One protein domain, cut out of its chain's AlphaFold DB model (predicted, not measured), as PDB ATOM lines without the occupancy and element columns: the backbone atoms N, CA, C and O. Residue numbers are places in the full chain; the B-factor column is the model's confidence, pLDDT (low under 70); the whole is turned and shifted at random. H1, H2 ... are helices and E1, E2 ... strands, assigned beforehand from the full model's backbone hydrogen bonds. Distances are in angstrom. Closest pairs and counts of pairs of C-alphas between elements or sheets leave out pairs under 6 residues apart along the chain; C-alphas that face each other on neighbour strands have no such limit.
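AT A GLANCE: This is residues 395 to 471 of the 471 residues of an uncharacterized protein of Neocallimastix californiae (UniProt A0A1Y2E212). With little regular structure, a small curled sheet of four short strands has one helix, H1, across one face, and residues 406 to 411 of a long loop stick out. The 77 printed residues run E1 E2 H1 E3 E4, mixed in class, with only 29 in named elements. The antiparallel sheet's order is E2 E1 E4 E3. The whole is compact, radius of gyration of the C-alphas 12.9 A, spanning 35 by 24 by 22 A.

IN THESE COORDINATES: E4, residues 464 to 470, measures 18.8 A from C-alpha 464 (12.227, -1.743, 56.491). E1 is residues 422 to 425, E2 430 to 432, E3 455 to 457. H1, residues 433 to 444, measures 16.0 A, ending at C-alpha 444 (19.442, 0.355, 45.495).

HOW THE PARTS SIT: E4 pairs antiparallel with E1, N 424 to O 468 2.9 A. Hairpin E1 and E2 has N 423 to O 431 at 2.8 A; hairpin E3 and E4, N 465 to O 456 at 2.8 A. H1 is on the sheet, height 9.1 A, every O i to N i+4 pair within hydrogen-bond range.

THE WHOLE: The printed part has no cut and no long link between elements. Residues 398 to 419 and 445 to 448 have pLDDT under 70.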
ATOM      1  N   CYS A 395       5.740 -17.125  45.985       77.31
ATOM      2  CA  CYS A 395       6.556 -15.910  46.019       77.31
ATOM      3  C   CYS A 395       5.664 -14.664  46.062       77.31
ATOM      4  O   CYS A 395       4.772 -14.485  45.238       77.31
ATOM      5  N   ASP A 396       5.926 -13.765  47.004       80.25
ATOM      6  CA  ASP A 396       5.081 -12.602  47.261       80.25
ATOM      7  C   ASP A 396       5.247 -11.451  46.248       80.25
ATOM      8  O   ASP A 396       4.460 -10.502  46.279       80.25
ATOM      9  N   LEU A 397       6.257 -11.511  45.370       73.62
ATOM     10  CA  LEU A 397       6.542 -10.489  44.347       73.62
ATOM     11  C   LEU A 397       5.634 -10.604  43.111       73.62
ATOM     12  O   LEU A 397       5.407  -9.601  42.438       73.62
ATOM     13  N   ILE A 398       5.109 -11.796  42.811       63.59
ATOM     14  CA  ILE A 398       4.316 -12.066  41.605       63.59
ATOM     15  C   ILE A 398       3.042 -12.798  42.030       63.59
ATOM     16  O   ILE A 398       3.096 -13.838  42.672       63.59
ATOM     17  N   SER A 399       1.867 -12.260  41.694       46.25
ATOM     18  CA  SER A 399       0.575 -12.825  42.117       46.25
ATOM     19  C   SER A 399       0.140 -14.071  41.326       46.25
ATOM     20  O   SER A 399      -1.056 -14.358  41.265       46.25
ATOM     21  N   SER A 400       1.059 -14.781  40.673       47.34
ATOM     22  CA  SER A 400       0.777 -15.965  39.859       47.34
ATOM     23  C   SER A 400       1.846 -17.035  40.058       47.34
ATOM     24  O   SER A 400       2.997 -16.727  40.360       47.34
ATOM     25  N   ASP A 401       1.466 -18.293  39.828       45.59
ATOM     26  CA  ASP A 401       2.306 -19.499  39.913       45.59
ATOM     27  C   ASP A 401       3.418 -19.562  38.827       45.59
ATOM     28  O   ASP A 401       3.866 -20.635  38.438       45.59
ATOM     29  N   LEU A 402       3.858 -18.413  38.298       43.06
ATOM     30  CA  LEU A 402       4.770 -18.260  37.156       43.06
ATOM     31  C   LEU A 402       6.097 -17.587  37.547       43.06
ATOM     32  O   LEU A 402       6.623 -16.756  36.812       43.06
ATOM     33  N   CYS A 403       6.680 -17.959  38.686       51.53
ATOM     34  CA  CYS A 403       8.124 -17.789  38.895       51.53
ATOM     35  C   CYS A 403       8.861 -18.951  38.207       51.53
ATOM     36  O   CYS A 403       9.502 -19.772  38.858       51.53
ATOM     37  N   ILE A 404       8.696 -19.066  36.890       48.19
ATOM     38  CA  ILE A 404       9.453 -20.026  36.089       48.19
ATOM     39  C   ILE A 404      10.673 -19.284  35.560       48.19
ATOM     40  O   ILE A 404      10.535 -18.217  34.958       48.19
ATOM     41  N   ASN A 405      11.851 -19.849  35.822       45.25
ATOM     42  CA  ASN A 405      13.105 -19.421  35.223       45.25
ATOM     43  C   ASN A 405      12.971 -19.503  33.708       45.25
ATOM     44  O   ASN A 405      13.021 -20.584  33.126       45.25
ATOM     45  N   VAL A 406      12.795 -18.344  33.085       39.53
ATOM     46  CA  VAL A 406      13.070 -18.178  31.668       39.53
ATOM     47  C   VAL A 406      14.548 -17.827  31.614       39.53
ATOM     48  O   VAL A 406      14.945 -16.751  32.066       39.53
ATOM     49  N   SER A 407      15.376 -18.756  31.134       43.53
ATOM     50  CA  SER A 407      16.762 -18.427  30.789       43.53
ATOM     51  C   SER A 407      16.764 -17.240  29.816       43.53
ATOM     52  O   SER A 407      15.766 -16.972  29.143       43.53
ATOM     53  N   SER A 408      17.885 -16.534  29.665       40.72
ATOM     54  CA  SER A 408      18.021 -15.477  28.644       40.72
ATOM     55  C   SER A 408      17.733 -15.954  27.206       40.72
ATOM     56  O   SER A 408      17.644 -15.128  26.302       40.72
ATOM     57  N   GLU A 409      17.563 -17.265  27.000       41.69
ATOM     58  CA  GLU A 409      17.264 -17.924  25.726       41.69
ATOM     59  C   GLU A 409      15.814 -18.440  25.605       41.69
ATOM     60  O   GLU A 409      15.433 -18.937  24.549       41.69
ATOM     61  N   GLY A 410      14.961 -18.264  26.621       37.16
ATOM     62  CA  GLY A 410      13.525 -18.548  26.499       37.16
ATOM     63  C   GLY A 410      13.083 -19.980  26.827       37.16
ATOM     64  O   GLY A 410      11.924 -20.312  26.574       37.16
ATOM     65  N   GLU A 411      13.952 -20.824  27.390       39.12
ATOM     66  CA  GLU A 411      13.611 -22.215  27.723       39.12
ATOM     67  C   GLU A 411      13.181 -22.387  29.188       39.12
ATOM     68  O   GLU A 411      13.775 -21.814  30.103       39.12
ATOM     69  N   ASN A 412      12.133 -23.194  29.404       41.38
ATOM     70  CA  ASN A 412      11.625 -23.548  30.730       41.38
ATOM     71  C   ASN A 412      12.515 -24.633  31.353       41.38
ATOM     72  O   ASN A 412      12.436 -25.798  30.963       41.38
ATOM     73  N   ILE A 413      13.319 -24.267  32.348       45.94
ATOM     74  CA  ILE A 413      14.127 -25.223  33.113       45.94
ATOM     75  C   ILE A 413      13.205 -25.925  34.122       45.94
ATOM     76  O   ILE A 413      12.623 -25.275  34.990       45.94
ATOM     77  N   THR A 414      13.044 -27.245  33.995       42.88
ATOM     78  CA  THR A 414      12.195 -28.083  34.874       42.88
ATOM     79  C   THR A 414      13.007 -29.089  35.694       42.88
ATOM     80  O   THR A 414      12.485 -30.121  36.108       42.88
ATOM     81  N   ASP A 415      14.278 -28.789  35.962       43.66
ATOM     82  CA  ASP A 415      15.142 -29.682  36.735       43.66
ATOM     83  C   ASP A 415      14.796 -29.632  38.234       43.66
ATOM     84  O   ASP A 415      14.965 -28.612  38.906       43.66
ATOM     85  N   GLU A 416      14.327 -30.769  38.761       50.56
ATOM     86  CA  GLU A 416      13.910 -30.993  40.158       50.56
ATOM     87  C   GLU A 416      15.029 -30.781  41.204       50.56
ATOM     88  O   GLU A 416      14.751 -30.781  42.403       50.56
ATOM     89  N   GLU A 417      16.283 -30.572  40.789       53.16
ATOM     90  CA  GLU A 417      17.429 -30.409  41.697       53.16
ATOM     91  C   GLU A 417      17.700 -28.953  42.120       53.16
ATOM     92  O   GLU A 417      18.406 -28.722  43.103       53.16
ATOM     93  N   ASN A 418      17.075 -27.963  41.473       53.12
ATOM     94  CA  ASN A 418      17.150 -26.561  41.894       53.12
ATOM     95  C   ASN A 418      16.002 -26.220  42.851       53.12
ATOM     96  O   ASN A 418      15.049 -25.521  42.498       53.12
ATOM     97  N   LEU A 419      16.089 -26.704  44.094       55.97
ATOM     98  CA  LEU A 419      15.252 -26.193  45.183       55.97
ATOM     99  C   LEU A 419      15.517 -24.686  45.327       55.97
ATOM    100  O   LEU A 419      16.557 -24.268  45.833       55.97
ATOM    101  N   GLN A 420      14.580 -23.874  44.833       70.62
ATOM    102  CA  GLN A 420      14.661 -22.417  44.861       70.62
ATOM    103  C   GLN A 420      14.836 -21.940  46.309       70.62
ATOM    104  O   GLN A 420      13.939 -22.099  47.139       70.62
ATOM    105  N   ILE A 421      15.994 -21.344  46.612       82.50
ATOM    106  CA  ILE A 421      16.273 -20.757  47.925       82.50
ATOM    107  C   ILE A 421      15.234 -19.661  48.183       82.50
ATOM    108  O   ILE A 421      15.129 -18.682  47.434       82.50
ATOM    109  N   MET A 422      14.469 -19.828  49.260       87.31
ATOM    110  CA  MET A 422      13.437 -18.883  49.665       87.31
ATOM    111  C   MET A 422      13.980 -17.945  50.736       87.31
ATOM    112  O   MET A 422      14.461 -18.343  51.795       87.31
ATOM    113  N   VAL A 423      13.851 -16.653  50.486       88.06
ATOM    114  CA  VAL A 423      14.209 -15.609  51.433       88.06
ATOM    115  C   VAL A 423      12.945 -15.146  52.136       88.06
ATOM    116  O   VAL A 423      12.012 -14.646  51.506       88.06
ATOM    117  N   LYS A 424      12.911 -15.290  53.459       92.12
ATOM    118  CA  LYS A 424      11.850 -14.733  54.290       92.12
ATOM    119  C   LYS A 424      12.315 -13.411  54.871       92.12
ATOM    120  O   LYS A 424      13.404 -13.289  55.417       92.12
ATOM    121  N   LEU A 425      11.467 -12.401  54.790       90.56
ATOM    122  CA  LEU A 425      11.707 -11.140  55.476       90.56
ATOM    123  C   LEU A 425      11.023 -11.158  56.848       90.56
ATOM    124  O   LEU A 425       9.965 -11.770  57.005       90.56
ATOM    125  N   ASN A 426      11.561 -10.437  57.837       91.75
ATOM    126  CA  ASN A 426      10.937 -10.305  59.168       91.75
ATOM    127  C   ASN A 426       9.486  -9.797  59.124       91.75
ATOM    128  O   ASN A 426       8.713 -10.065  60.043       91.75
ATOM    129  N   CYS A 427       9.089  -9.091  58.062       90.62
ATOM    130  CA  CYS A 427       7.697  -8.695  57.839       90.62
ATOM    131  C   CYS A 427       6.755  -9.860  57.464       90.62
ATOM    132  O   CYS A 427       5.558  -9.636  57.311       90.62
ATOM    133  N   GLY A 428       7.272 -11.084  57.331       90.19
ATOM    134  CA  GLY A 428       6.513 -12.310  57.082       90.19
ATOM    135  C   GLY A 428       6.419 -12.725  55.614       90.19
ATOM    136  O   GLY A 428       6.008 -13.854  55.358       90.19
ATOM    137  N   HIS A 429       6.824 -11.861  54.680       92.12
ATOM    138  CA  HIS A 429       6.779 -12.144  53.244       92.12
ATOM    139  C   HIS A 429       7.932 -13.044  52.790       92.12
ATOM    140  O   HIS A 429       9.040 -12.950  53.328       92.12
ATOM    141  N   LEU A 430       7.668 -13.890  51.796       89.81
ATOM    142  CA  LEU A 430       8.615 -14.844  51.220       89.81
ATOM    143  C   LEU A 430       8.858 -14.547  49.740       89.81
ATOM    144  O   LEU A 430       7.918 -14.344  48.973       89.81
ATOM    145  N   PHE A 431      10.121 -14.564  49.332       89.06
ATOM    146  CA  PHE A 431      10.542 -14.297  47.960       89.06
ATOM    147  C   PHE A 431      11.559 -15.341  47.512       89.06
ATOM    148  O   PHE A 431      12.383 -15.768  48.318       89.06
ATOM    149  N   HIS A 432      11.561 -15.705  46.230       91.44
ATOM    150  CA  HIS A 432      12.716 -16.401  45.657       91.44
ATOM    151  C   HIS A 432      13.941 -15.483  45.730       91.44
ATOM    152  O   HIS A 432      13.817 -14.277  45.487       91.44
ATOM    153  N   HIS A 433      15.105 -16.050  46.057       87.31
ATOM    154  CA  HIS A 433      16.360 -15.306  46.190       87.31
ATOM    155  C   HIS A 433      16.631 -14.408  44.972       87.31
ATOM    156  O   HIS A 433      16.763 -13.196  45.124       87.31
ATOM    157  N   GLU A 434      16.587 -14.980  43.767       85.44
ATOM    158  CA  GLU A 434      16.868 -14.287  42.501       85.44
ATOM    159  C   GLU A 434      15.890 -13.132  42.213       85.44
ATOM    160  O   GLU A 434      16.282 -12.063  41.735       85.44
ATOM    161  N   CYS A 435      14.604 -13.308  42.543       87.56
ATOM    162  CA  CYS A 435      13.596 -12.262  42.359       87.56
ATOM    163  C   CYS A 435      13.831 -11.081  43.307       87.56
ATOM    164  O   CYS A 435      13.688  -9.921  42.912       87.56
ATOM    165  N   LEU A 436      14.182 -11.373  44.563       87.75
ATOM    166  CA  LEU A 436      14.482 -10.342  45.550       87.75
ATOM    167  C   LEU A 436      15.784  -9.609  45.202       87.75
ATOM    168  O   LEU A 436      15.841  -8.386  45.315       87.75
ATOM    169  N   GLU A 437      16.794 -10.338  44.734       87.25
ATOM    170  CA  GLU A 437      18.091  -9.806  44.314       87.25
ATOM    171  C   GLU A 437      17.946  -8.861  43.125       87.25
ATOM    172  O   GLU A 437      18.362  -7.707  43.203       87.25
ATOM    173  N   SER A 438      17.230  -9.290  42.084       84.56
ATOM    174  CA  SER A 438      16.923  -8.452  40.920       84.56
ATOM    175  C   SER A 438      16.230  -7.146  41.325       84.56
ATOM    176  O   SER A 438      16.595  -6.065  40.858       84.56
ATOM    177  N   HIS A 439      15.254  -7.217  42.237       85.06
ATOM    178  CA  HIS A 439      14.550  -6.030  42.722       85.06
ATOM    179  C   HIS A 439      15.469  -5.081  43.506       85.06
ATOM    180  O   HIS A 439      15.406  -3.863  43.322       85.06
ATOM    181  N   ILE A 440      16.328  -5.619  44.376       84.62
ATOM    182  CA  ILE A 440      17.267  -4.817  45.164       84.62
ATOM    183  C   ILE A 440      18.295  -4.150  44.247       84.62
ATOM    184  O   ILE A 440      18.526  -2.950  44.394       84.62
ATOM    185  N   THR A 441      18.851  -4.873  43.274       82.38
ATOM    186  CA  THR A 441      19.826  -4.340  42.310       82.38
ATOM    187  C   THR A 441      19.268  -3.140  41.552       82.38
ATOM    188  O   THR A 441      19.931  -2.107  41.458       82.38
ATOM    189  N   VAL A 442      18.015  -3.230  41.090       78.88
ATOM    190  CA  VAL A 442      17.332  -2.121  40.403       78.88
ATOM    191  C   VAL A 442      17.055  -0.945  41.344       78.88
ATOM    192  O   VAL A 442      17.158   0.208  40.935       78.88
ATOM    193  N   THR A 443      16.691  -1.211  42.600       79.75
ATOM    194  CA  THR A 443      16.191  -0.165  43.512       79.75
ATOM    195  C   THR A 443      17.308   0.557  44.271       79.75
ATOM    196  O   THR A 443      17.167   1.737  44.592       79.75
ATOM    197  N   TYR A 444      18.406  -0.133  44.581       77.06
ATOM    198  CA  TYR A 444      19.442   0.355  45.495       77.06
ATOM    199  C   TYR A 444      20.803   0.617  44.848       77.06
ATOM    200  O   TYR A 444      21.672   1.096  45.568       77.06
ATOM    201  N   TYR A 445      20.975   0.356  43.541       53.34
ATOM    202  CA  TYR A 445      22.189   0.632  42.755       53.34
ATOM    203  C   TYR A 445      23.488   0.389  43.557       53.34
ATOM    204  O   TYR A 445      24.034   1.354  44.089       53.34
ATOM    205  N   ASN A 446      23.952  -0.876  43.654       58.06
ATOM    206  CA  ASN A 446      25.296  -1.338  44.120       58.06
ATOM    207  C   ASN A 446      25.324  -2.443  45.202       58.06
ATOM    208  O   ASN A 446      26.302  -2.545  45.945       58.06
ATOM    209  N   THR A 447      24.314  -3.300  45.330       65.69
ATOM    210  CA  THR A 447      24.428  -4.473  46.220       65.69
ATOM    211  C   THR A 447      24.325  -5.752  45.411       65.69
ATOM    212  O   THR A 447      23.227  -6.168  45.067       65.69
ATOM    213  N   GLU A 448      25.479  -6.353  45.125       69.62
ATOM    214  CA  GLU A 448      25.604  -7.586  44.335       69.62
ATOM    215  C   GLU A 448      25.233  -8.858  45.113       69.62
ATOM    216  O   GLU A 448      25.203  -9.918  44.518       69.62
ATOM    217  N   ASN A 449      24.995  -8.796  46.433       82.56
ATOM    218  CA  ASN A 449      24.708  -9.991  47.234       82.56
ATOM    219  C   ASN A 449      23.753  -9.705  48.406       82.56
ATOM    220  O   ASN A 449      23.978  -8.777  49.192       82.56
ATOM    221  N   ILE A 450      22.726 -10.548  48.569       83.06
ATOM    222  CA  ILE A 450      21.832 -10.568  49.736       83.06
ATOM    223  C   ILE A 450      22.461 -11.437  50.835       83.06
ATOM    224  O   ILE A 450      22.797 -12.593  50.599       83.06
ATOM    225  N   TYR A 451      22.572 -10.925  52.065       89.00
ATOM    226  CA  TYR A 451      23.069 -11.695  53.214       89.00
ATOM    227  C   TYR A 451      22.113 -11.637  54.419       89.00
ATOM    228  O   TYR A 451      21.392 -10.646  54.593       89.00
ATOM    229  N   PRO A 452      22.091 -12.672  55.287       89.31
ATOM    230  CA  PRO A 452      21.253 -12.683  56.483       89.31
ATOM    231  C   PRO A 452      21.509 -11.464  57.378       89.31
ATOM    232  O   PRO A 452      22.651 -11.121  57.677       89.31
ATOM    233  N   GLY A 453      20.439 -10.815  57.834       88.12
ATOM    234  CA  GLY A 453      20.498  -9.629  58.691       88.12
ATOM    235  C   GLY A 453      20.596  -8.286  57.957       88.12
ATOM    236  O   GLY A 453      20.464  -7.255  58.619       88.12
ATOM    237  N   MET A 454      20.761  -8.280  56.628       91.38
ATOM    238  CA  MET A 454      20.703  -7.065  55.807       91.38
ATOM    239  C   MET A 454      19.338  -6.375  55.958       91.38
ATOM    240  O   MET A 454      18.300  -7.037  55.909       91.38
ATOM    241  N   GLU A 455      19.333  -5.053  56.148       92.50
ATOM    242  CA  GLU A 455      18.106  -4.250  56.201       92.50
ATOM    243  C   GLU A 455      17.721  -3.768  54.798       92.50
ATOM    244  O   GLU A 455      18.463  -3.024  54.163       92.50
ATOM    245  N   ILE A 456      16.542  -4.177  54.329       91.44
ATOM    246  CA  ILE A 456      15.984  -3.803  53.023       91.44
ATOM    247  C   ILE A 456      14.544  -3.310  53.184       91.44
ATOM    248  O   ILE A 456      13.872  -3.657  54.158       91.44
ATOM    249  N   LYS A 457      14.023  -2.526  52.233       93.00
ATOM    250  CA  LYS A 457      12.571  -2.290  52.162       93.00
ATOM    251  C   LYS A 457      11.900  -3.478  51.494       93.00
ATOM    252  O   LYS A 457      12.264  -3.856  50.387       93.00
ATOM    253  N   CYS A 458      10.904  -4.053  52.160       92.19
ATOM    254  CA  CYS A 458      10.108  -5.126  51.577       92.19
ATOM    255  C   CYS A 458       9.377  -4.618  50.320       92.19
ATOM    256  O   CYS A 458       8.622  -3.650  50.441       92.19
ATOM    257  N   PRO A 459       9.489  -5.290  49.160       88.06
ATOM    258  CA  PRO A 459       8.813  -4.856  47.933       88.06
ATOM    259  C   PRO A 459       7.284  -4.810  48.067       88.06
ATOM    260  O   PRO A 459       6.622  -3.988  47.441       88.06
ATOM    261  N   LYS A 460       6.716  -5.679  48.914       90.25
ATOM    262  CA  LYS A 460       5.265  -5.834  49.081       90.25
ATOM    263  C   LYS A 460       4.651  -4.878  50.102       90.25
ATOM    264  O   LYS A 460       3.611  -4.290  49.835       90.25
ATOM    265  N   CYS A 461       5.264  -4.727  51.279       92.44
ATOM    266  CA  CYS A 461       4.711  -3.885  52.350       92.44
ATOM    267  C   CYS A 461       5.474  -2.583  52.601       92.44
ATOM    268  O   CYS A 461       5.057  -1.813  53.460       92.44
ATOM    269  N   ILE A 462       6.574  -2.332  51.883       89.75
ATOM    270  CA  ILE A 462       7.373  -1.091  51.906       89.75
ATOM    271  C   ILE A 462       8.100  -0.834  53.248       89.75
ATOM    272  O   ILE A 462       8.954   0.047  53.345       89.75
ATOM    273  N   ASN A 463       7.850  -1.644  54.280       92.12
ATOM    274  CA  ASN A 463       8.523  -1.545  55.574       92.12
ATOM    275  C   ASN A 463       9.993  -1.982  55.493       92.12
ATOM    276  O   ASN A 463      10.319  -2.967  54.825       92.12
ATOM    277  N   ASN A 464      10.858  -1.292  56.243       92.44
ATOM    278  CA  ASN A 464      12.227  -1.743  56.491       92.44
ATOM    279  C   ASN A 464      12.185  -3.063  57.267       92.44
ATOM    280  O   ASN A 464      11.506  -3.178  58.289       92.44
ATOM    281  N   THR A 465      12.903  -4.062  56.780       91.81
ATOM    282  CA  THR A 465      12.900  -5.414  57.328       91.81
ATOM    283  C   THR A 465      14.275  -6.043  57.181       91.81
ATOM    284  O   THR A 465      15.026  -5.698  56.271       91.81
ATOM    285  N   LYS A 466      14.597  -6.983  58.072       92.00
ATOM    286  CA  LYS A 466      15.804  -7.799  57.957       92.00
ATOM    287  C   LYS A 466      15.538  -9.036  57.110       92.00
ATOM    288  O   LYS A 466      14.409  -9.537  57.083       92.00
ATOM    289  N   VAL A 467      16.578  -9.469  56.408       89.81
ATOM    290  CA  VAL A 467      16.612 -10.683  55.589       89.81
ATOM    291  C   VAL A 467      16.896 -11.909  56.465       89.81
ATOM    292  O   VAL A 467      17.905 -11.936  57.170       89.81
ATOM    293  N   GLU A 468      16.055 -12.942  56.372       89.62
ATOM    294  CA  GLU A 468      16.287 -14.289  56.910       89.62
ATOM    295  C   GLU A 468      16.278 -15.305  55.751       89.62
ATOM    296  O   GLU A 468      15.263 -15.504  55.082       89.62
ATOM    297  N   ILE A 469      17.416 -15.950  55.484       84.50
ATOM    298  CA  ILE A 469      17.511 -16.984  54.441       84.50
ATOM    299  C   ILE A 469      16.970 -18.297  55.011       84.50
ATOM    300  O   ILE A 469      17.422 -18.741  56.069       84.50
ATOM    301  N   ILE A 470      16.002 -18.902  54.321       80.81
ATOM    302  CA  ILE A 470      15.429 -20.199  54.684       80.81
ATOM    303  C   ILE A 470      15.819 -21.198  53.595       80.81
ATOM    304  O   ILE A 470      15.483 -21.002  52.427       80.81
ATOM    305  N   PHE A 471      16.546 -22.241  53.993       71.25
ATOM    306  CA  PHE A 471      16.890 -23.373  53.132       71.25
ATOM    307  C   PHE A 471      15.738 -24.373  53.042       71.25
ATOM    308  O   PHE A 471      15.047 -24.569  54.074       71.25
TER     309      PHE A 471